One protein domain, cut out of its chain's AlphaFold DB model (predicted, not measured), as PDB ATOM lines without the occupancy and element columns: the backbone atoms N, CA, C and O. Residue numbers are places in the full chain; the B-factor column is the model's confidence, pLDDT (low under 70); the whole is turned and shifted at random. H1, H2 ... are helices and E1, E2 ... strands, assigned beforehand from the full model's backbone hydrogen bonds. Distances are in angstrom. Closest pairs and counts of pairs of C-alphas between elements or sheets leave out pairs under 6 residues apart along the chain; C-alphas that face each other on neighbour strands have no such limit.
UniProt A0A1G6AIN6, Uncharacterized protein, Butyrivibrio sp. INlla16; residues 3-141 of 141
ATOM      1  N   VAL A   3     269.838  20.966  44.832       98.69
ATOM      2  CA  VAL A   3     271.032  20.416  45.470       98.69
ATOM      3  C   VAL A   3     270.810  20.324  46.979       98.69
ATOM      4  O   VAL A   3     270.385  21.296  47.608       98.69
ATOM      5  N   ASN A   4     271.094  19.160  47.551       98.69
ATOM      6  CA  ASN A   4     270.886  18.830  48.958       98.69
ATOM      7  C   ASN A   4     271.895  17.777  49.448       98.69
ATOM      8  O   ASN A   4     272.757  17.337  48.685       98.69
ATOM      9  N   GLN A   5     271.773  17.347  50.709       98.50
ATOM     10  CA  GLN A   5     272.653  16.331  51.306       98.50
ATOM     11  C   GLN A   5     272.757  15.022  50.511       98.50
ATOM     12  O   GLN A   5     273.809  14.391  50.523       98.50
ATOM     13  N   ILE A   6     271.694  14.614  49.814       98.50
ATOM     14  CA  ILE A   6     271.642  13.334  49.093       98.50
ATOM     15  C   ILE A   6     272.390  13.421  47.757       98.50
ATOM     16  O   ILE A   6     272.961  12.429  47.310       98.50
ATOM     17  N   ASN A   7     272.357  14.576  47.087       98.38
ATOM     18  CA  ASN A   7     272.744  14.686  45.676       98.38
ATOM     19  C   ASN A   7     273.817  15.745  45.372       98.38
ATOM     20  O   ASN A   7     274.114  15.971  44.197       98.38
ATOM     21  N   LYS A   8     274.406  16.394  46.385       98.50
ATOM     22  CA  LYS A   8     275.448  17.423  46.197       98.50
ATOM     23  C   LYS A   8     276.636  16.952  45.357       98.50
ATOM     24  O   LYS A   8     277.136  17.713  44.532       98.50
ATOM     25  N   ASP A   9     277.006  15.682  45.468       98.44
ATOM     26  CA  ASP A   9     278.126  15.109  44.714       98.44
ATOM     27  C   ASP A   9     277.788  14.839  43.232       98.44
ATOM     28  O   ASP A   9     278.685  14.662  42.412       98.44
ATOM     29  N   ALA A  10     276.506  14.897  42.844       98.56
ATOM     30  CA  ALA A  10     276.043  14.644  41.475       98.56
ATOM     31  C   ALA A  10     276.055  15.891  40.565       98.56
ATOM     32  O   ALA A  10     275.673  15.811  39.395       98.56
ATOM     33  N   ILE A  11     276.475  17.061  41.070       98.75
ATOM     34  CA  ILE A  11     276.500  18.318  40.294       98.75
ATOM     35  C   ILE A  11     277.270  18.140  38.980       98.75
ATOM     36  O   ILE A  11     276.797  18.568  37.925       98.75
ATOM     37  N   ARG A  12     278.441  17.495  39.036       98.50
ATOM     38  CA  ARG A  12     279.309  17.294  37.871       98.50
ATOM     39  C   ARG A  12     278.661  16.377  36.828       98.50
ATOM     40  O   ARG A  12     278.657  16.718  35.647       98.50
ATOM     41  N   ASP A  13     278.047  15.281  37.261       98.38
ATOM     42  CA  ASP A  13     277.380  14.327  36.367       98.38
ATOM     43  C   ASP A  13     276.180  14.956  35.655       98.38
ATOM     44  O   ASP A  13     275.990  14.785  34.447       98.38
ATOM     45  N   VAL A  14     275.395  15.758  36.378       98.25
ATOM     46  CA  VAL A  14     274.278  16.514  35.799       98.25
ATOM     47  C   VAL A  14     274.776  17.553  34.793       98.25
ATOM     48  O   VAL A  14     274.177  17.723  33.730       98.25
ATOM     49  N   CYS A  15     275.886  18.220  35.095       98.50
ATOM     50  CA  CYS A  15     276.561  19.144  34.190       98.50
ATOM     51  C   CYS A  15     276.998  18.459  32.881       98.50
ATOM     52  O   CYS A  15     276.683  18.956  31.798       98.50
ATOM     53  N   TYR A  16     277.653  17.295  32.948       98.38
ATOM     54  CA  TYR A  16     278.019  16.537  31.744       98.38
ATOM     55  C   TYR A  16     276.797  16.041  30.973       98.38
ATOM     56  O   TYR A  16     276.745  16.184  29.754       98.38
ATOM     57  N   THR A  17     275.765  15.577  31.677       98.06
ATOM     58  CA  THR A  17     274.495  15.184  31.053       98.06
ATOM     59  C   THR A  17     273.883  16.345  30.264       98.06
ATOM     60  O   THR A  17     273.490  16.174  29.112       98.06
ATOM     61  N   ALA A  18     273.853  17.551  30.838       97.38
ATOM     62  CA  ALA A  18     273.334  18.737  30.159       97.38
ATOM     63  C   ALA A  18     274.169  19.145  28.934       97.38
ATOM     64  O   ALA A  18     273.601  19.617  27.954       97.38
ATOM     65  N   ARG A  19     275.494  18.950  28.969       97.31
ATOM     66  CA  ARG A  19     276.385  19.185  27.821       97.31
ATOM     67  C   ARG A  19     276.125  18.193  26.683       97.31
ATOM     68  O   ARG A  19     276.116  18.591  25.521       97.31
ATOM     69  N   ASP A  20     275.947  16.917  27.017       97.81
ATOM     70  CA  ASP A  20     275.948  15.822  26.040       97.81
ATOM     71  C   ASP A  20     274.557  15.564  25.430       97.81
ATOM     72  O   ASP A  20     274.431  14.980  24.350       97.81
ATOM     73  N   MET A  21     273.487  16.036  26.075       97.38
ATOM     74  CA  MET A  21     272.123  15.920  25.561       97.38
ATOM     75  C   MET A  21     271.789  17.024  24.552       97.38
ATOM     76  O   MET A  21     271.541  18.170  24.916       97.38
ATOM     77  N   LYS A  22     271.630  16.645  23.276       95.00
ATOM     78  CA  LYS A  22     271.330  17.555  22.148       95.00
ATOM     79  C   LYS A  22     270.175  18.544  22.387       95.00
ATOM     80  O   LYS A  22     270.205  19.652  21.862       95.00
ATOM     81  N   ASN A  23     269.149  18.136  23.133       96.19
ATOM     82  CA  ASN A  23     267.937  18.936  23.337       96.19
ATOM     83  C   ASN A  23     267.948  19.737  24.653       96.19
ATOM     84  O   ASN A  23     266.961  20.401  24.966       96.19
ATOM     85  N   VAL A  24     269.032  19.678  25.432       96.25
ATOM     86  CA  VAL A  24     269.193  20.454  26.667       96.25
ATOM     87  C   VAL A  24     270.029  21.693  26.356       96.25
ATOM     88  O   VAL A  24     271.175  21.586  25.935       96.25
ATOM     89  N   ARG A  25     269.458  22.891  26.548       96.00
ATOM     90  CA  ARG A  25     270.183  24.155  26.301       96.00
ATOM     91  C   ARG A  25     271.155  24.497  27.428       96.00
ATOM     92  O   ARG A  25     272.237  24.999  27.152       96.00
ATOM     93  N   ALA A  26     270.735  24.275  28.673       97.00
ATOM     94  CA  ALA A  26     271.528  24.490  29.875       97.00
ATOM     95  C   ALA A  26     270.880  23.833  31.100       97.00
ATOM     96  O   ALA A  26     269.684  23.536  31.097       97.00
ATOM     97  N   VAL A  27     271.663  23.659  32.164       97.56
ATOM     98  CA  VAL A  27     271.187  23.274  33.496       97.56
ATOM     99  C   VAL A  27     271.196  24.466  34.453       97.56
ATOM    100  O   VAL A  27     272.095  25.300  34.421       97.56
ATOM    101  N   SER A  28     270.202  24.530  35.338       97.44
ATOM    102  CA  SER A  28     270.176  25.446  36.480       97.44
ATOM    103  C   SER A  28     270.086  24.665  37.792       97.44
ATOM    104  O   SER A  28     269.431  23.617  37.872       97.44
ATOM    105  N   PHE A  29     270.742  25.180  38.822       98.56
ATOM    106  CA  PHE A  29     270.791  24.654  40.175       98.56
ATOM    107  C   PHE A  29     270.060  25.580  41.149       98.56
ATOM    108  O   PHE A  29     269.994  26.789  40.948       98.56
ATOM    109  N   ASN A  30     269.517  24.979  42.204       98.44
ATOM    110  CA  ASN A  30     269.039  25.634  43.419       98.44
ATOM    111  C   ASN A  30     269.615  24.871  44.613       98.44
ATOM    112  O   ASN A  30     269.836  23.671  44.493       98.44
ATOM    113  N   PHE A  31     269.790  25.505  45.764       98.69
ATOM    114  CA  PHE A  31     269.921  24.792  47.031       98.69
ATOM    115  C   PHE A  31     268.544  24.425  47.579       98.69
ATOM    116  O   PHE A  31     267.535  25.080  47.295       98.69
ATOM    117  N   HIS A  32     268.493  23.359  48.368       98.25
ATOM    118  CA  HIS A  32     267.300  23.015  49.127       98.25
ATOM    119  C   HIS A  32     266.958  24.124  50.122       98.25
ATOM    120  O   HIS A  32     267.818  24.582  50.871       98.25
ATOM    121  N   THR A  33     265.697  24.553  50.112       97.31
ATOM    122  CA  THR A  33     265.156  25.447  51.143       97.31
ATOM    123  C   THR A  33     264.623  24.560  52.271       97.31
ATOM    124  O   THR A  33     263.796  23.694  51.980       97.31
ATOM    125  N   PRO A  34     265.075  24.724  53.524       96.62
ATOM    126  CA  PRO A  34     264.868  23.744  54.590       96.62
ATOM    127  C   PRO A  34     263.466  23.833  55.210       96.62
ATOM    128  O   PRO A  34     263.285  24.307  56.334       96.62
ATOM    129  N   TYR A  35     262.451  23.374  54.474       96.00
ATOM    130  CA  TYR A  35     261.090  23.252  55.006       96.00
ATOM    131  C   TYR A  35     261.080  22.378  56.276       96.00
ATOM    132  O   TYR A  35     261.931  21.494  56.402       96.00
ATOM    133  N   PRO A  36     260.147  22.602  57.227       95.19
ATOM    134  CA  PRO A  36     260.172  21.950  58.541       95.19
ATOM    135  C   PRO A  36     260.294  20.420  58.520       95.19
ATOM    136  O   PRO A  36     260.893  19.851  59.427       95.19
ATOM    137  N   ASP A  37     259.739  19.783  57.495       96.62
ATOM    138  CA  ASP A  37     259.686  18.339  57.262       96.62
ATOM    139  C   ASP A  37     260.877  17.777  56.466       96.62
ATOM    140  O   ASP A  37     260.961  16.568  56.292       96.62
ATOM    141  N   THR A  38     261.775  18.634  55.973       96.94
ATOM    142  CA  THR A  38     262.925  18.250  55.130       96.94
ATOM    143  C   THR A  38     264.206  19.004  55.504       96.94
ATOM    144  O   THR A  38     265.089  19.225  54.668       96.94
ATOM    145  N   ARG A  39     264.317  19.467  56.754       97.12
ATOM    146  CA  ARG A  39     265.468  20.257  57.231       97.12
ATOM    147  C   ARG A  39     266.781  19.491  57.159       97.12
ATOM    148  O   ARG A  39     267.822  20.089  56.918       97.12
ATOM    149  N   GLU A  40     266.742  18.180  57.335       97.75
ATOM    150  CA  GLU A  40     267.898  17.288  57.267       97.75
ATOM    151  C   GLU A  40     268.576  17.274  55.891       97.75
ATOM    152  O   GLU A  40     269.736  16.891  55.779       97.75
ATOM    153  N   LEU A  41     267.881  17.727  54.844       98.38
ATOM    154  CA  LEU A  41     268.428  17.853  53.493       98.38
ATOM    155  C   LEU A  41     269.221  19.153  53.282       98.38
ATOM    156  O   LEU A  41     269.851  19.318  52.232       98.38
ATOM    157  N   ALA A  42     269.183  20.081  54.241       98.00
ATOM    158  CA  ALA A  42     269.855  21.368  54.149       98.00
ATOM    159  C   ALA A  42     271.375  21.216  54.039       98.00
ATOM    160  O   ALA A  42     271.993  20.373  54.689       98.00
ATOM    161  N   LEU A  43     271.981  22.085  53.235       98.56
ATOM    162  CA  LEU A  43     273.431  22.211  53.144       98.56
ATOM    163  C   LEU A  43     273.930  23.241  54.159       98.56
ATOM    164  O   LEU A  43     273.342  24.322  54.286       98.56
ATOM    165  N   SER A  44     275.050  22.942  54.813       98.38
ATOM    166  CA  SER A  44     275.821  23.919  55.575       98.38
ATOM    167  C   SER A  44     276.369  25.014  54.654       98.38
ATOM    168  O   SER A  44     276.397  24.888  53.426       98.38
ATOM    169  N   LYS A  45     276.846  26.110  55.243       98.38
ATOM    170  CA  LYS A  45     277.503  27.188  54.495       98.38
ATOM    171  C   LYS A  45     278.731  26.684  53.728       98.38
ATOM    172  O   LYS A  45     278.940  27.063  52.576       98.38
ATOM    173  N   GLU A  46     279.527  25.827  54.352       98.69
ATOM    174  CA  GLU A  46     280.727  25.222  53.773       98.69
ATOM    175  C   GLU A  46     280.358  24.314  52.598       98.69
ATOM    176  O   GLU A  46     280.988  24.378  51.544       98.69
ATOM    177  N   GLU A  47     279.290  23.531  52.732       98.75
ATOM    178  CA  GLU A  47     278.803  22.659  51.662       98.75
ATOM    179  C   GLU A  47     278.212  23.457  50.496       98.75
ATOM    180  O   GLU A  47     278.476  23.134  49.338       98.75
ATOM    181  N   LYS A  48     277.476  24.546  50.769       98.81
ATOM    182  CA  LYS A  48     277.045  25.498  49.730       98.81
ATOM    183  C   LYS A  48     278.250  26.058  48.978       98.81
ATOM    184  O   LYS A  48     278.222  26.116  47.750       98.81
ATOM    185  N   ALA A  49     279.313  26.437  49.690       98.88
ATOM    186  CA  ALA A  49     280.534  26.954  49.078       98.88
ATOM    187  C   ALA A  49     281.216  25.905  48.187       98.88
ATOM    188  O   ALA A  49     281.558  26.215  47.048       98.88
ATOM    189  N   GLN A  50     281.334  24.660  48.653       98.81
ATOM    190  CA  GLN A  50     281.864  23.547  47.857       98.81
ATOM    191  C   GLN A  50     281.020  23.289  46.602       98.81
ATOM    192  O   GLN A  50     281.565  23.147  45.509       98.81
ATOM    193  N   CYS A  51     279.691  23.297  46.723       98.81
ATOM    194  CA  CYS A  51     278.797  23.154  45.575       98.81
ATOM    195  C   CYS A  51     278.990  24.294  44.565       98.81
ATOM    196  O   CYS A  51     279.120  24.046  43.368       98.81
ATOM    197  N   CYS A  52     279.038  25.545  45.034       98.81
ATOM    198  CA  CYS A  52     279.292  26.713  44.191       98.81
ATOM    199  C   CYS A  52     280.667  26.662  43.510       98.81
ATOM    200  O   CYS A  52     280.785  27.128  42.377       98.81
ATOM    201  N   GLU A  53     281.683  26.089  44.157       98.75
ATOM    202  CA  GLU A  53     283.006  25.877  43.565       98.75
ATOM    203  C   GLU A  53     282.943  24.860  42.421       98.75
ATOM    204  O   GLU A  53     283.394  25.147  41.314       98.75
ATOM    205  N   VAL A  54     282.283  23.713  42.629       98.81
ATOM    206  CA  VAL A  54     282.094  22.713  41.564       98.81
ATOM    207  C   VAL A  54     281.324  23.313  40.389       98.81
ATOM    208  O   VAL A  54     281.749  23.175  39.244       98.81
ATOM    209  N   ILE A  55     280.220  24.024  40.644       98.75
ATOM    210  CA  ILE A  55     279.447  24.692  39.585       98.75
ATOM    211  C   ILE A  55     280.322  25.717  38.851       98.75
ATOM    212  O   ILE A  55     280.312  25.764  37.621       98.75
ATOM    213  N   SER A  56     281.111  26.506  39.586       98.56
ATOM    214  CA  SER A  56     282.038  27.493  39.024       98.56
ATOM    215  C   SER A  56     283.071  26.857  38.105       98.56
ATOM    216  O   SER A  56     283.302  27.389  37.020       98.56
ATOM    217  N   GLN A  57     283.650  25.727  38.513       98.62
ATOM    218  CA  GLN A  57     284.588  24.969  37.697       98.62
ATOM    219  C   GLN A  57     283.911  24.464  36.417       98.62
ATOM    220  O   GLN A  57     284.455  24.634  35.329       98.62
ATOM    221  N   MET A  58     282.695  23.912  36.514       98.50
ATOM    222  CA  MET A  58     281.952  23.452  35.335       98.50
ATOM    223  C   MET A  58     281.661  24.591  34.348       98.50
ATOM    224  O   MET A  58     281.761  24.404  33.134       98.50
ATOM    225  N   MET A  59     281.327  25.780  34.856       97.94
ATOM    226  CA  MET A  59     281.137  26.980  34.034       97.94
ATOM    227  C   MET A  59     282.425  27.391  33.315       97.94
ATOM    228  O   MET A  59     282.374  27.737  32.133       97.94
ATOM    229  N   ASP A  60     283.566  27.340  34.006       97.69
ATOM    230  CA  ASP A  60     284.875  27.691  33.442       97.69
ATOM    231  C   ASP A  60     285.340  26.655  32.396       97.69
ATOM    232  O   ASP A  60     285.956  27.021  31.397       97.69
ATOM    233  N   GLU A  61     284.956  25.383  32.555       97.50
ATOM    234  CA  GLU A  61     285.131  24.303  31.566       97.50
ATOM    235  C   GLU A  61     284.172  24.417  30.356       97.50
ATOM    236  O   GLU A  61     284.217  23.600  29.436       97.50
ATOM    237  N   GLY A  62     283.297  25.429  30.328       96.06
ATOM    238  CA  GLY A  62     282.401  25.711  29.204       96.06
ATOM    239  C   GLY A  62     281.113  24.885  29.175       96.06
ATOM    240  O   GLY A  62     280.374  24.952  28.188       96.06
ATOM    241  N   VAL A  63     280.804  24.137  30.238       97.38
ATOM    242  CA  VAL A  63     279.553  23.373  30.346       97.38
ATOM    243  C   VAL A  63     278.348  24.316  30.444       97.38
ATOM    244  O   VAL A  63     278.438  25.368  31.088       97.38
ATOM    245  N   PRO A  64     277.206  23.987  29.803       97.06
ATOM    246  CA  PRO A  64     276.064  24.886  29.758       97.06
ATOM    247  C   PRO A  64     275.316  24.971  31.095       97.06
ATOM    248  O   PRO A  64     274.310  24.301  31.317       97.06
ATOM    249  N   VAL A  65     275.792  25.837  31.987       97.94
ATOM    250  CA  VAL A  65     275.112  26.217  33.233       97.94
ATOM    251  C   VAL A  65     274.457  27.590  33.062       97.94
ATOM    252  O   VAL A  65     275.074  28.518  32.537       97.94
ATOM    253  N   PHE A  66     273.201  27.706  33.493       97.94
ATOM    254  CA  PHE A  66     272.365  28.901  33.344       97.94
ATOM    255  C   PHE A  66     272.439  29.867  34.538       97.94
ATOM    256  O   PHE A  66     272.070  31.028  34.406       97.94
ATOM    257  N   ASN A  67     272.896  29.407  35.705       98.00
ATOM    258  CA  ASN A  67     273.034  30.264  36.886       98.00
ATOM    259  C   ASN A  67     274.079  31.375  36.693       98.00
ATOM    260  O   ASN A  67     274.972  31.268  35.849       98.00
ATOM    261  N   LEU A  68     274.001  32.418  37.522       98.19
ATOM    262  CA  LEU A  68     274.941  33.543  37.509       98.19
ATOM    263  C   LEU A  68     276.016  33.358  38.590       98.19
ATOM    264  O   LEU A  68     275.721  33.374  39.787       98.19
ATOM    265  N   LYS A  69     277.284  33.226  38.181       97.38
ATOM    266  CA  LYS A  69     278.422  32.976  39.086       97.38
ATOM    267  C   LYS A  69     278.604  34.117  40.090       97.38
ATOM    268  O   LYS A  69     279.008  33.890  41.229       97.38
ATOM    269  N   SER A  70     278.259  35.350  39.711       97.88
ATOM    270  CA  SER A  70     278.297  36.519  40.602       97.88
ATOM    271  C   SER A  70     277.288  36.477  41.752       97.88
ATOM    272  O   SER A  70     277.496  37.182  42.741       97.88
ATOM    273  N   ALA A  71     276.246  35.642  41.678       98.25
ATOM    274  CA  ALA A  71     275.271  35.479  42.755       98.25
ATOM    275  C   ALA A  71     275.737  34.496  43.851       98.25
ATOM    276  O   ALA A  71     275.203  34.518  44.960       98.25
ATOM    277  N   PHE A  72     276.750  33.659  43.588       98.56
ATOM    278  CA  PHE A  72     277.166  32.584  44.504       98.56
ATOM    279  C   PHE A  72     277.558  33.065  45.910       98.56
ATOM    280  O   PHE A  72     277.090  32.458  46.874       98.56
ATOM    281  N   PRO A  73     278.315  34.168  46.093       98.56
ATOM    282  CA  PRO A  73     278.624  34.663  47.434       98.56
ATOM    283  C   PRO A  73     277.374  35.004  48.255       98.56
ATOM    284  O   PRO A  73     277.351  34.768  49.462       98.56
ATOM    285  N   TYR A  74     276.324  35.514  47.607       98.56
ATOM    286  CA  TYR A  74     275.060  35.838  48.264       98.56
ATOM    287  C   TYR A  74     274.281  34.577  48.635       98.56
ATOM    288  O   TYR A  74     273.690  34.527  49.707       98.56
ATOM    289  N   LEU A  75     274.321  33.545  47.790       98.38
ATOM    290  CA  LEU A  75     273.670  32.255  48.039       98.38
ATOM    291  C   LEU A  75     274.323  31.471  49.180       98.38
ATOM    292  O   LEU A  75     273.624  30.895  50.007       98.38
ATOM    293  N   ILE A  76     275.656  31.484  49.255       98.62
ATOM    294  CA  ILE A  76     276.417  30.835  50.333       98.62
ATOM    295  C   ILE A  76     276.078  31.463  51.691       98.62
ATOM    296  O   ILE A  76     275.965  30.755  52.688       98.62
ATOM    297  N   ASN A  77     275.922  32.790  51.727       98.31
ATOM    298  CA  ASN A  77     275.689  33.549  52.958       98.31
ATOM    299  C   ASN A  77     274.216  33.887  53.216       98.31
ATOM    300  O   ASN A  77     273.938  34.547  54.212       98.31
ATOM    301  N   ASN A  78     273.303  33.500  52.323       97.94
ATOM    302  CA  ASN A  78     271.901  33.923  52.355       97.94
ATOM    303  C   ASN A  78     271.722  35.450  52.521       97.94
ATOM    304  O   ASN A  78     270.816  35.922  53.195       97.94
ATOM    305  N   SER A  79     272.597  36.243  51.896       98.00
ATOM    306  CA  SER A  79     272.687  37.696  52.103       98.00
ATOM    307  C   SER A  79     272.037  38.519  50.981       98.00
ATOM    308  O   SER A  79     272.504  39.616  50.665       98.00
ATOM    309  N   PHE A  80     271.018  37.969  50.320       97.44
ATOM    310  CA  PHE A  80     270.237  38.636  49.273       97.44
ATOM    311  C   PHE A  80     268.820  38.954  49.775       97.44
ATOM    312  O   PHE A  80     268.324  38.259  50.661       97.44
ATOM    313  N   PRO A  81     268.147  39.982  49.227       96.81
ATOM    314  CA  PRO A  81     266.790  40.322  49.640       96.81
ATOM    315  C   PRO A  81     265.797  39.192  49.352       96.81
ATOM    316  O   PRO A  81     265.841  38.564  48.296       96.81
ATOM    317  N   THR A  82     264.847  38.984  50.257       96.31
ATOM    318  CA  THR A  82     263.683  38.115  50.052       96.31
ATOM    319  C   THR A  82     262.423  38.818  50.576       96.31
ATOM    320  O   THR A  82     262.526  39.681  51.449       96.31
ATOM    321  N   PRO A  83     261.223  38.501  50.053       95.56
ATOM    322  CA  PRO A  83     260.944  37.648  48.892       95.56
ATOM    323  C   PRO A  83     261.287  38.328  47.548       95.56
ATOM    324  O   PRO A  83     261.460  39.542  47.470       95.56
ATOM    325  N   CYS A  84     261.343  37.551  46.458       96.44
ATOM    326  CA  CYS A  84     261.432  38.105  45.099       96.44
ATOM    327  C   CYS A  84     260.064  38.644  44.648       96.44
ATOM    328  O   CYS A  84     259.158  37.870  44.340       96.44
ATOM    329  N   ALA A  85     259.923  39.972  44.594       94.00
ATOM    330  CA  ALA A  85     258.676  40.653  44.223       94.00
ATOM    331  C   ALA A  85     258.249  40.423  42.761       94.00
ATOM    332  O   ALA A  85     257.083  40.602  42.422       94.00
ATOM    333  N   GLN A  86     259.179  40.016  41.891       94.69
ATOM    334  CA  GLN A  86     258.921  39.743  40.473       94.69
ATOM    335  C   GLN A  86     258.335  38.345  40.223       94.69
ATOM    336  O   GLN A  86     258.061  37.991  39.078       94.69
ATOM    337  N   CYS A  87     258.158  37.537  41.270       94.38
ATOM    338  CA  CYS A  87     257.656  36.174  41.177       94.38
ATOM    339  C   CYS A  87     256.299  36.056  41.881       94.38
ATOM    340  O   CYS A  87     256.134  36.532  43.002       94.38
ATOM    341  N   LEU A  88     255.338  35.399  41.232       94.31
ATOM    342  CA  LEU A  88     254.045  35.040  41.810       94.31
ATOM    343  C   LEU A  88     253.819  33.543  41.602       94.31
ATOM    344  O   LEU A  88     253.941  33.051  40.480       94.31
ATOM    345  N   VAL A  89     253.463  32.834  42.671       94.00
ATOM    346  CA  VAL A  89     253.064  31.423  42.620       94.00
ATOM    347  C   VAL A  89     251.583  31.322  42.951       94.00
ATOM    348  O   VAL A  89     251.120  31.881  43.944       94.00
ATOM    349  N   ILE A  90     250.850  30.601  42.102       94.62
ATOM    350  CA  ILE A  90     249.424  30.330  42.272       94.62
ATOM    351  C   ILE A  90     249.261  28.830  42.500       94.62
ATOM    352  O   ILE A  90     249.553  28.030  41.613       94.62
ATOM    353  N   GLU A  91     248.795  28.449  43.684       92.38
ATOM    354  CA  GLU A  91     248.547  27.055  44.061       92.38
ATOM    355  C   GLU A  91     247.229  26.983  44.841       92.38
ATOM    356  O   GLU A  91     247.016  27.751  45.775       92.38
ATOM    357  N   ASN A  92     246.329  26.069  44.460       93.44
ATOM    358  CA  ASN A  92     245.058  25.828  45.162       93.44
ATOM    359  C   ASN A  92     244.219  27.101  45.421       93.44
ATOM    360  O   ASN A  92     243.617  27.257  46.480       93.44
ATOM    361  N   GLY A  93     244.200  28.038  44.466       93.44
ATOM    362  CA  GLY A  93     243.470  29.307  44.585       93.44
ATOM    363  C   GLY A  93     244.130  30.354  45.492       93.44
ATOM    364  O   GLY A  93     243.611  31.464  45.606       93.44
ATOM    365  N   LYS A  94     245.280  30.045  46.104       94.19
ATOM    366  CA  LYS A  94     246.103  30.994  46.857       94.19
ATOM    367  C   LYS A  94     247.182  31.590  45.957       94.19
ATOM    368  O   LYS A  94     247.800  30.879  45.168       94.19
ATOM    369  N   ILE A  95     247.423  32.890  46.116       94.69
ATOM    370  CA  ILE A  95     248.518  33.614  45.466       94.69
ATOM    371  C   ILE A  95     249.559  33.961  46.530       94.69
ATOM    372  O   ILE A  95     249.223  34.590  47.534       94.69
ATOM    373  N   SER A  96     250.814  33.587  46.288       94.56
ATOM    374  CA  SER A  96     251.959  33.948  47.128       94.56
ATOM    375  C   SER A  96     252.974  34.745  46.312       94.56
ATOM    376  O   SER A  96     253.294  34.382  45.177       94.56
ATOM    377  N   VAL A  97     253.499  35.830  46.890       94.69
ATOM    378  CA  VAL A  97     254.660  36.535  46.330       94.69
ATOM    379  C   VAL A  97     255.894  35.665  46.552       94.69
ATOM    380  O   VAL A  97     256.174  35.257  47.677       94.69
ATOM    381  N   CYS A  98     256.637  35.390  45.482       94.81
ATOM    382  CA  CYS A  98     257.703  34.397  45.424       94.81
ATOM    383  C   CYS A  98     257.186  32.970  45.678       94.81
ATOM    384  O   CYS A  98     256.354  32.479  44.925       94.81
ATOM    385  N   GLY A  99     257.717  32.272  46.685       91.31
ATOM    386  CA  GLY A  99     257.376  30.885  46.996       91.31
ATOM    387  C   GLY A  99     256.480  30.763  48.225       91.31
ATOM    388  O   GLY A  99     256.293  31.709  48.987       91.31
ATOM    389  N   ARG A 100     255.987  29.547  48.474       91.12
ATOM    390  CA  ARG A 100     255.175  29.211  49.661       91.12
ATOM    391  C   ARG A 100     255.933  29.362  50.982       91.12
ATOM    392  O   ARG A 100     255.319  29.423  52.039       91.12
ATOM    393  N   CYS A 101     257.262  29.465  50.924       91.75
ATOM    394  CA  CYS A 101     258.097  29.766  52.079       91.75
ATOM    395  C   CYS A 101     257.725  31.082  52.779       91.75
ATOM    396  O   CYS A 101     258.005  31.200  53.965       91.75
ATOM    397  N   ILE A 102     257.045  32.020  52.103       93.00
ATOM    398  CA  ILE A 102     256.572  33.275  52.713       93.00
ATOM    399  C   ILE A 102     255.593  33.055  53.876       93.00
ATOM    400  O   ILE A 102     255.502  33.886  54.773       93.00
ATOM    401  N   ASP A 103     254.879  31.930  53.877       92.06
ATOM    402  CA  ASP A 103     253.913  31.586  54.921       92.06
ATOM    403  C   ASP A 103     254.559  30.883  56.127       92.06
ATOM    404  O   ASP A 103     253.894  30.649  57.136       92.06
ATOM    405  N   VAL A 104     255.843  30.522  56.027       94.38
ATOM    406  CA  VAL A 104     256.593  29.835  57.082       94.38
ATOM    407  C   VAL A 104     257.577  30.829  57.711       94.38
ATOM    408  O   VAL A 104     258.533  31.236  57.046       94.38
ATOM    409  N   PRO A 105     257.390  31.223  58.985       94.69
ATOM    410  CA  PRO A 105     258.259  32.198  59.641       94.69
ATOM    411  C   PRO A 105     259.746  31.819  59.565       94.69
ATOM    412  O   PRO A 105     260.119  30.695  59.897       94.69
ATOM    413  N   GLY A 106     260.584  32.762  59.123       94.81
ATOM    414  CA  GLY A 106     262.044  32.617  59.015       94.81
ATOM    415  C   GLY A 106     262.546  31.818  57.805       94.81
ATOM    416  O   GLY A 106     263.729  31.868  57.490       94.81
ATOM    417  N   LEU A 107     261.681  31.119  57.061       96.44
ATOM    418  CA  LEU A 107     262.147  30.230  55.988       96.44
ATOM    419  C   LEU A 107     262.725  30.988  54.780       96.44
ATOM    420  O   LEU A 107     263.592  30.476  54.071       96.44
ATOM    421  N   CYS A 108     262.268  32.219  54.546       96.69
ATOM    422  CA  CYS A 108     262.832  33.099  53.521       96.69
ATOM    423  C   CYS A 108     264.290  33.496  53.806       96.69
ATOM    424  O   CYS A 108     265.030  33.743  52.852       96.69
ATOM    425  N   ASP A 109     264.720  33.501  55.070       96.31
ATOM    426  CA  ASP A 109     266.105  33.804  55.454       96.31
ATOM    427  C   ASP A 109     267.056  32.652  55.079       96.31
ATOM    428  O   ASP A 109     268.251  32.849  54.886       96.31
ATOM    429  N   GLU A 110     266.515  31.449  54.878       97.00
ATOM    430  CA  GLU A 110     267.244  30.243  54.470       97.00
ATOM    431  C   GLU A 110     266.980  29.865  53.001       97.00
ATOM    432  O   GLU A 110     267.184  28.722  52.585       97.00
ATOM    433  N   CYS A 111     266.514  30.823  52.192       97.50
ATOM    434  CA  CYS A 111     266.131  30.590  50.801       97.50
ATOM    435  C   CYS A 111     267.266  29.948  49.983       97.50
ATOM    436  O   CYS A 111     268.378  30.470  49.899       97.50
ATOM    437  N   GLY A 112     266.969  28.820  49.338       97.50
ATOM    438  CA  GLY A 112     267.914  28.108  48.474       97.50
ATOM    439  C   GLY A 112     267.750  28.395  46.979       97.50
ATOM    440  O   GLY A 112     268.532  27.910  46.164       97.50
ATOM    441  N   TYR A 113     266.748  29.175  46.574       97.56
ATOM    442  CA  TYR A 113     266.481  29.427  45.160       97.56
ATOM    443  C   TYR A 113     267.471  30.427  44.553       97.56
ATOM    444  O   TYR A 113     267.500  31.599  44.926       97.56
ATOM    445  N   PHE A 114     268.229  29.986  43.547       98.06
ATOM    446  CA  PHE A 114     269.216  30.820  42.859       98.06
ATOM    447  C   PHE A 114     268.531  31.947  42.100       98.06
ATOM    448  O   PHE A 114     268.954  33.090  42.215       98.06
ATOM    449  N   PHE A 115     267.419  31.659  41.414       95.75
ATOM    450  CA  PHE A 115     266.692  32.688  40.670       95.75
ATOM    451  C   PHE A 115     266.193  33.822  41.582       95.75
ATOM    452  O   PHE A 115     266.142  34.966  41.149       95.75
ATOM    453  N   VAL A 116     265.849  33.534  42.849       97.50
ATOM    454  CA  VAL A 116     265.440  34.563  43.822       97.50
ATOM    455  C   VAL A 116     266.613  35.489  44.106       97.50
ATOM    456  O   VAL A 116     266.449  36.700  44.000       97.50
ATOM    457  N   ALA A 117     267.795  34.943  44.402       98.00
ATOM    458  CA  ALA A 117     269.004  35.737  44.605       98.00
ATOM    459  C   ALA A 117     269.378  36.531  43.343       98.00
ATOM    460  O   ALA A 117     269.583  37.738  43.402       98.00
ATOM    461  N   GLU A 118     269.405  35.875  42.186       97.88
ATOM    462  CA  GLU A 118     269.756  36.477  40.899       97.88
ATOM    463  C   GLU A 118     268.809  37.632  40.534       97.88
ATOM    464  O   GLU A 118     269.274  38.724  40.215       97.88
ATOM    465  N   TYR A 119     267.490  37.441  40.641       97.44
ATOM    466  CA  TYR A 119     266.505  38.465  40.279       97.44
ATOM    467  C   TYR A 119     266.466  39.608  41.290       97.44
ATOM    468  O   TYR A 119     266.404  40.770  40.900       97.44
ATOM    469  N   THR A 120     266.519  39.314  42.588       97.81
ATOM    470  CA  THR A 120     266.485  40.372  43.609       97.81
ATOM    471  C   THR A 120     267.725  41.255  43.530       97.81
ATOM    472  O   THR A 120     267.608  42.475  43.627       97.81
ATOM    473  N   LEU A 121     268.899  40.679  43.248       98.19
ATOM    474  CA  LEU A 121     270.122  41.440  42.983       98.19
ATOM    475  C   LEU A 121     270.038  42.227  41.670       98.19
ATOM    476  O   LEU A 121     270.434  43.393  41.639       98.19
ATOM    477  N   LEU A 122     269.505  41.621  40.605       97.94
ATOM    478  CA  LEU A 122     269.290  42.272  39.312       97.94
ATOM    479  C   LEU A 122     268.417  43.527  39.455       97.94
ATOM    480  O   LEU A 122     268.844  44.627  39.109       97.94
ATOM    481  N   PHE A 123     267.207  43.369  39.993       97.19
ATOM    482  CA  PHE A 123     266.249  44.461  40.173       97.19
ATOM    483  C   PHE A 123     266.637  45.411  41.314       97.19
ATOM    484  O   PHE A 123     266.174  46.548  41.342       97.19
ATOM    485  N   GLY A 124     267.529  44.982  42.209       96.62
ATOM    486  CA  GLY A 124     268.196  45.829  43.199       96.62
ATOM    487  C   GLY A 124     269.347  46.673  42.637       96.62
ATOM    488  O   GLY A 124     269.953  47.435  43.387       96.62
ATOM    489  N   GLY A 125     269.671  46.558  41.342       97.19
ATOM    490  CA  GLY A 125     270.684  47.387  40.683       97.19
ATOM    491  C   GLY A 125     272.118  46.858  40.780       97.19
ATOM    492  O   GLY A 125     273.066  47.614  40.560       97.19
ATOM    493  N   ASN A 126     272.321  45.575  41.095       98.19
ATOM    494  CA  ASN A 126     273.658  44.984  41.118       98.19
ATOM    495  C   ASN A 126     274.222  44.875  39.691       98.19
ATOM    496  O   ASN A 126     273.921  43.936  38.955       98.19
ATOM    497  N   LEU A 127     275.078  45.830  39.312       97.75
ATOM    498  CA  LEU A 127     275.641  45.930  37.959       97.75
ATOM    499  C   LEU A 127     276.335  44.644  37.498       97.75
ATOM    500  O   LEU A 127     276.197  44.259  36.339       97.75
ATOM    501  N   ARG A 128     277.051  43.950  38.391       97.75
ATOM    502  CA  ARG A 128     277.759  42.711  38.039       97.75
ATOM    503  C   ARG A 128     276.779  41.605  37.649       97.75
ATOM    504  O   ARG A 128     276.985  40.960  36.623       97.75
ATOM    505  N   VAL A 129     275.715  41.433  38.433       97.94
ATOM    506  CA  VAL A 129     274.640  40.472  38.147       97.94
ATOM    507  C   VAL A 129     273.897  40.861  36.869       97.94
ATOM    508  O   VAL A 129     273.645  39.993  36.041       97.94
ATOM    509  N   ILE A 130     273.621  42.153  36.651       98.19
ATOM    510  CA  ILE A 130     272.976  42.660  35.429       98.19
ATOM    511  C   ILE A 130     273.776  42.284  34.178       98.19
ATOM    512  O   ILE A 130     273.237  41.651  33.269       98.19
ATOM    513  N   PHE A 131     275.066  42.628  34.122       97.94
ATOM    514  CA  PHE A 131     275.900  42.307  32.960       97.94
ATOM    515  C   PHE A 131     276.038  40.798  32.745       97.94
ATOM    516  O   PHE A 131     276.004  40.330  31.603       97.94
ATOM    517  N   GLU A 132     276.175  40.025  33.824       97.38
ATOM    518  CA  GLU A 132     276.253  38.571  33.714       97.38
ATOM    519  C   GLU A 132     274.938  37.966  33.212       97.38
ATOM    520  O   GLU A 132     274.977  37.102  32.337       97.38
ATOM    521  N   MET A 133     273.787  38.456  33.687       96.81
ATOM    522  CA  MET A 133     272.474  38.024  33.213       96.81
ATOM    523  C   MET A 133     272.329  38.265  31.712       96.81
ATOM    524  O   MET A 133     271.980  37.331  30.996       96.81
ATOM    525  N   PHE A 134     272.654  39.465  31.213       96.62
ATOM    526  CA  PHE A 134     272.605  39.751  29.773       96.62
ATOM    527  C   PHE A 134     273.457  38.767  28.970       96.62
ATOM    528  O   PHE A 134     272.982  38.195  27.990       96.62
ATOM    529  N   ARG A 135     274.696  38.515  29.408       95.50
ATOM    530  CA  ARG A 135     275.597  37.566  28.742       95.50
ATOM    531  C   ARG A 135     275.032  36.143  28.729       95.50
ATOM    532  O   ARG A 135     275.118  35.462  27.710       95.50
ATOM    533  N   THR A 136     274.478  35.687  29.848       95.50
ATOM    534  CA  THR A 136     273.959  34.321  29.995       95.50
ATOM    535  C   THR A 136     272.645  34.128  29.241       95.50
ATOM    536  O   THR A 136     272.493  33.143  28.520       95.50
ATOM    537  N   TYR A 137     271.713  35.077  29.341       93.69
ATOM    538  CA  TYR A 137     270.411  34.985  28.680       93.69
ATOM    539  C   TYR A 137     270.559  35.070  27.163       93.69
ATOM    540  O   TYR A 137     270.014  34.217  26.481       93.69
ATOM    541  N   LEU A 138     271.381  35.980  26.627       94.88
ATOM    542  CA  LEU A 138     271.635  36.046  25.179       94.88
ATOM    543  C   LEU A 138     272.320  34.787  24.619       94.88
ATOM    544  O   LEU A 138     272.276  34.547  23.415       94.88
ATOM    545  N   LYS A 139     272.969  33.982  25.470       93.62
ATOM    546  CA  LYS A 139     273.577  32.706  25.072       93.62
ATOM    547  C   LYS A 139     272.555  31.563  25.032       93.62
ATOM    548  O   LYS A 139     272.647  30.703  24.156       93.62
ATOM    549  N   TYR A 140     271.622  31.514  25.985       91.50
ATOM    550  CA  TYR A 140     270.768  30.338  26.217       91.50
ATOM    551  C   TYR A 140     269.265  30.559  26.033       91.50
ATOM    552  O   TYR A 140     268.529  29.574  26.083       91.50
ATOM    553  N   VAL A 141     268.799  31.788  25.823       87.06
ATOM    554  CA  VAL A 141     267.401  32.127  25.513       87.06
ATOM    555  C   VAL A 141     267.366  32.663  24.099       87.06
ATOM    556  O   VAL A 141     266.860  31.886  23.253       87.06
TER     557      VAL A 141
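Overview. This is residues 3 to 141 of the 141 residues of an uncharacterized protein of Butyrivibrio sp. INlla16 (UniProt A0A1G6AIN6). H1, H2 and H3 lie side by side in a curved layer with H2 between the others; H6 packs across H3 on its far side from H2, and H7 meets H3 near the first residues of both, with residues 128 to 132 alone. At one end of the longest axis, far from H1, the small strand hairpin E1-E2 and short H4 and H5 make a head. The printed part has 139 residues, in the order H1 H2 H3 E1 E2 H4 H5 H6 H7; the class is mostly helix, the two-strand sheet antiparallel. It is compact, with a radius of gyration of the C-alphas of 15.2 A and spans of 40 by 33 by 29 A.

Arrangement. H1, residues 8 to 20, touches H2, residues 45 to 60, at a shallow tilt of 18 degrees, the closest C-alphas being Lys 8 and Cys 51, 6.7 A. H2 and H3, residues 69 to 77, form a helical hairpin: C-alphas 48 and 76 come closest, 5.4 A. E1, residues 88 to 91, and E2, residues 94 to 97, form a hairpin, with N 89 and O 96 at 3.0 A. H4, residues 100 to 103, and H5, residues 107 to 110, only just touch, only at the corner, with 3 pairs of C-alphas within 8 A. H3, the hub, touches H6, residues 114 to 123, at 71 degrees, only just about perpendicular, closest at C-alphas 71 and 118, 5.9 A. With residues 128 to 132 alone, H7, residues 127 to 140, touches H3, at a steep tilt of 58 degrees, C-alphas 70 and 129 closest at 5.9 A. Every O i to N i+4 pair is within hydrogen-bond range in H2, H6 and H7, but 7 of 9 in H1 and 3 of 5 in H3; H4 and H5 are too short for one.

Along the chain. H1 begins at C-alpha 8 (275.448, 17.423, 46.197) and is 20.2 A long, H2 22.3 A. H7, 20.1 A, ends at C-alpha 140 (270.768, 30.338, 26.217).

Size, cuts and confidence. The C-alphas farthest apart, Glu 61 and Gly 93, are 43.9 A apart. The printed part has no cut; the link from H1 to H2, 24 residues, is long. No printed residue is under 70.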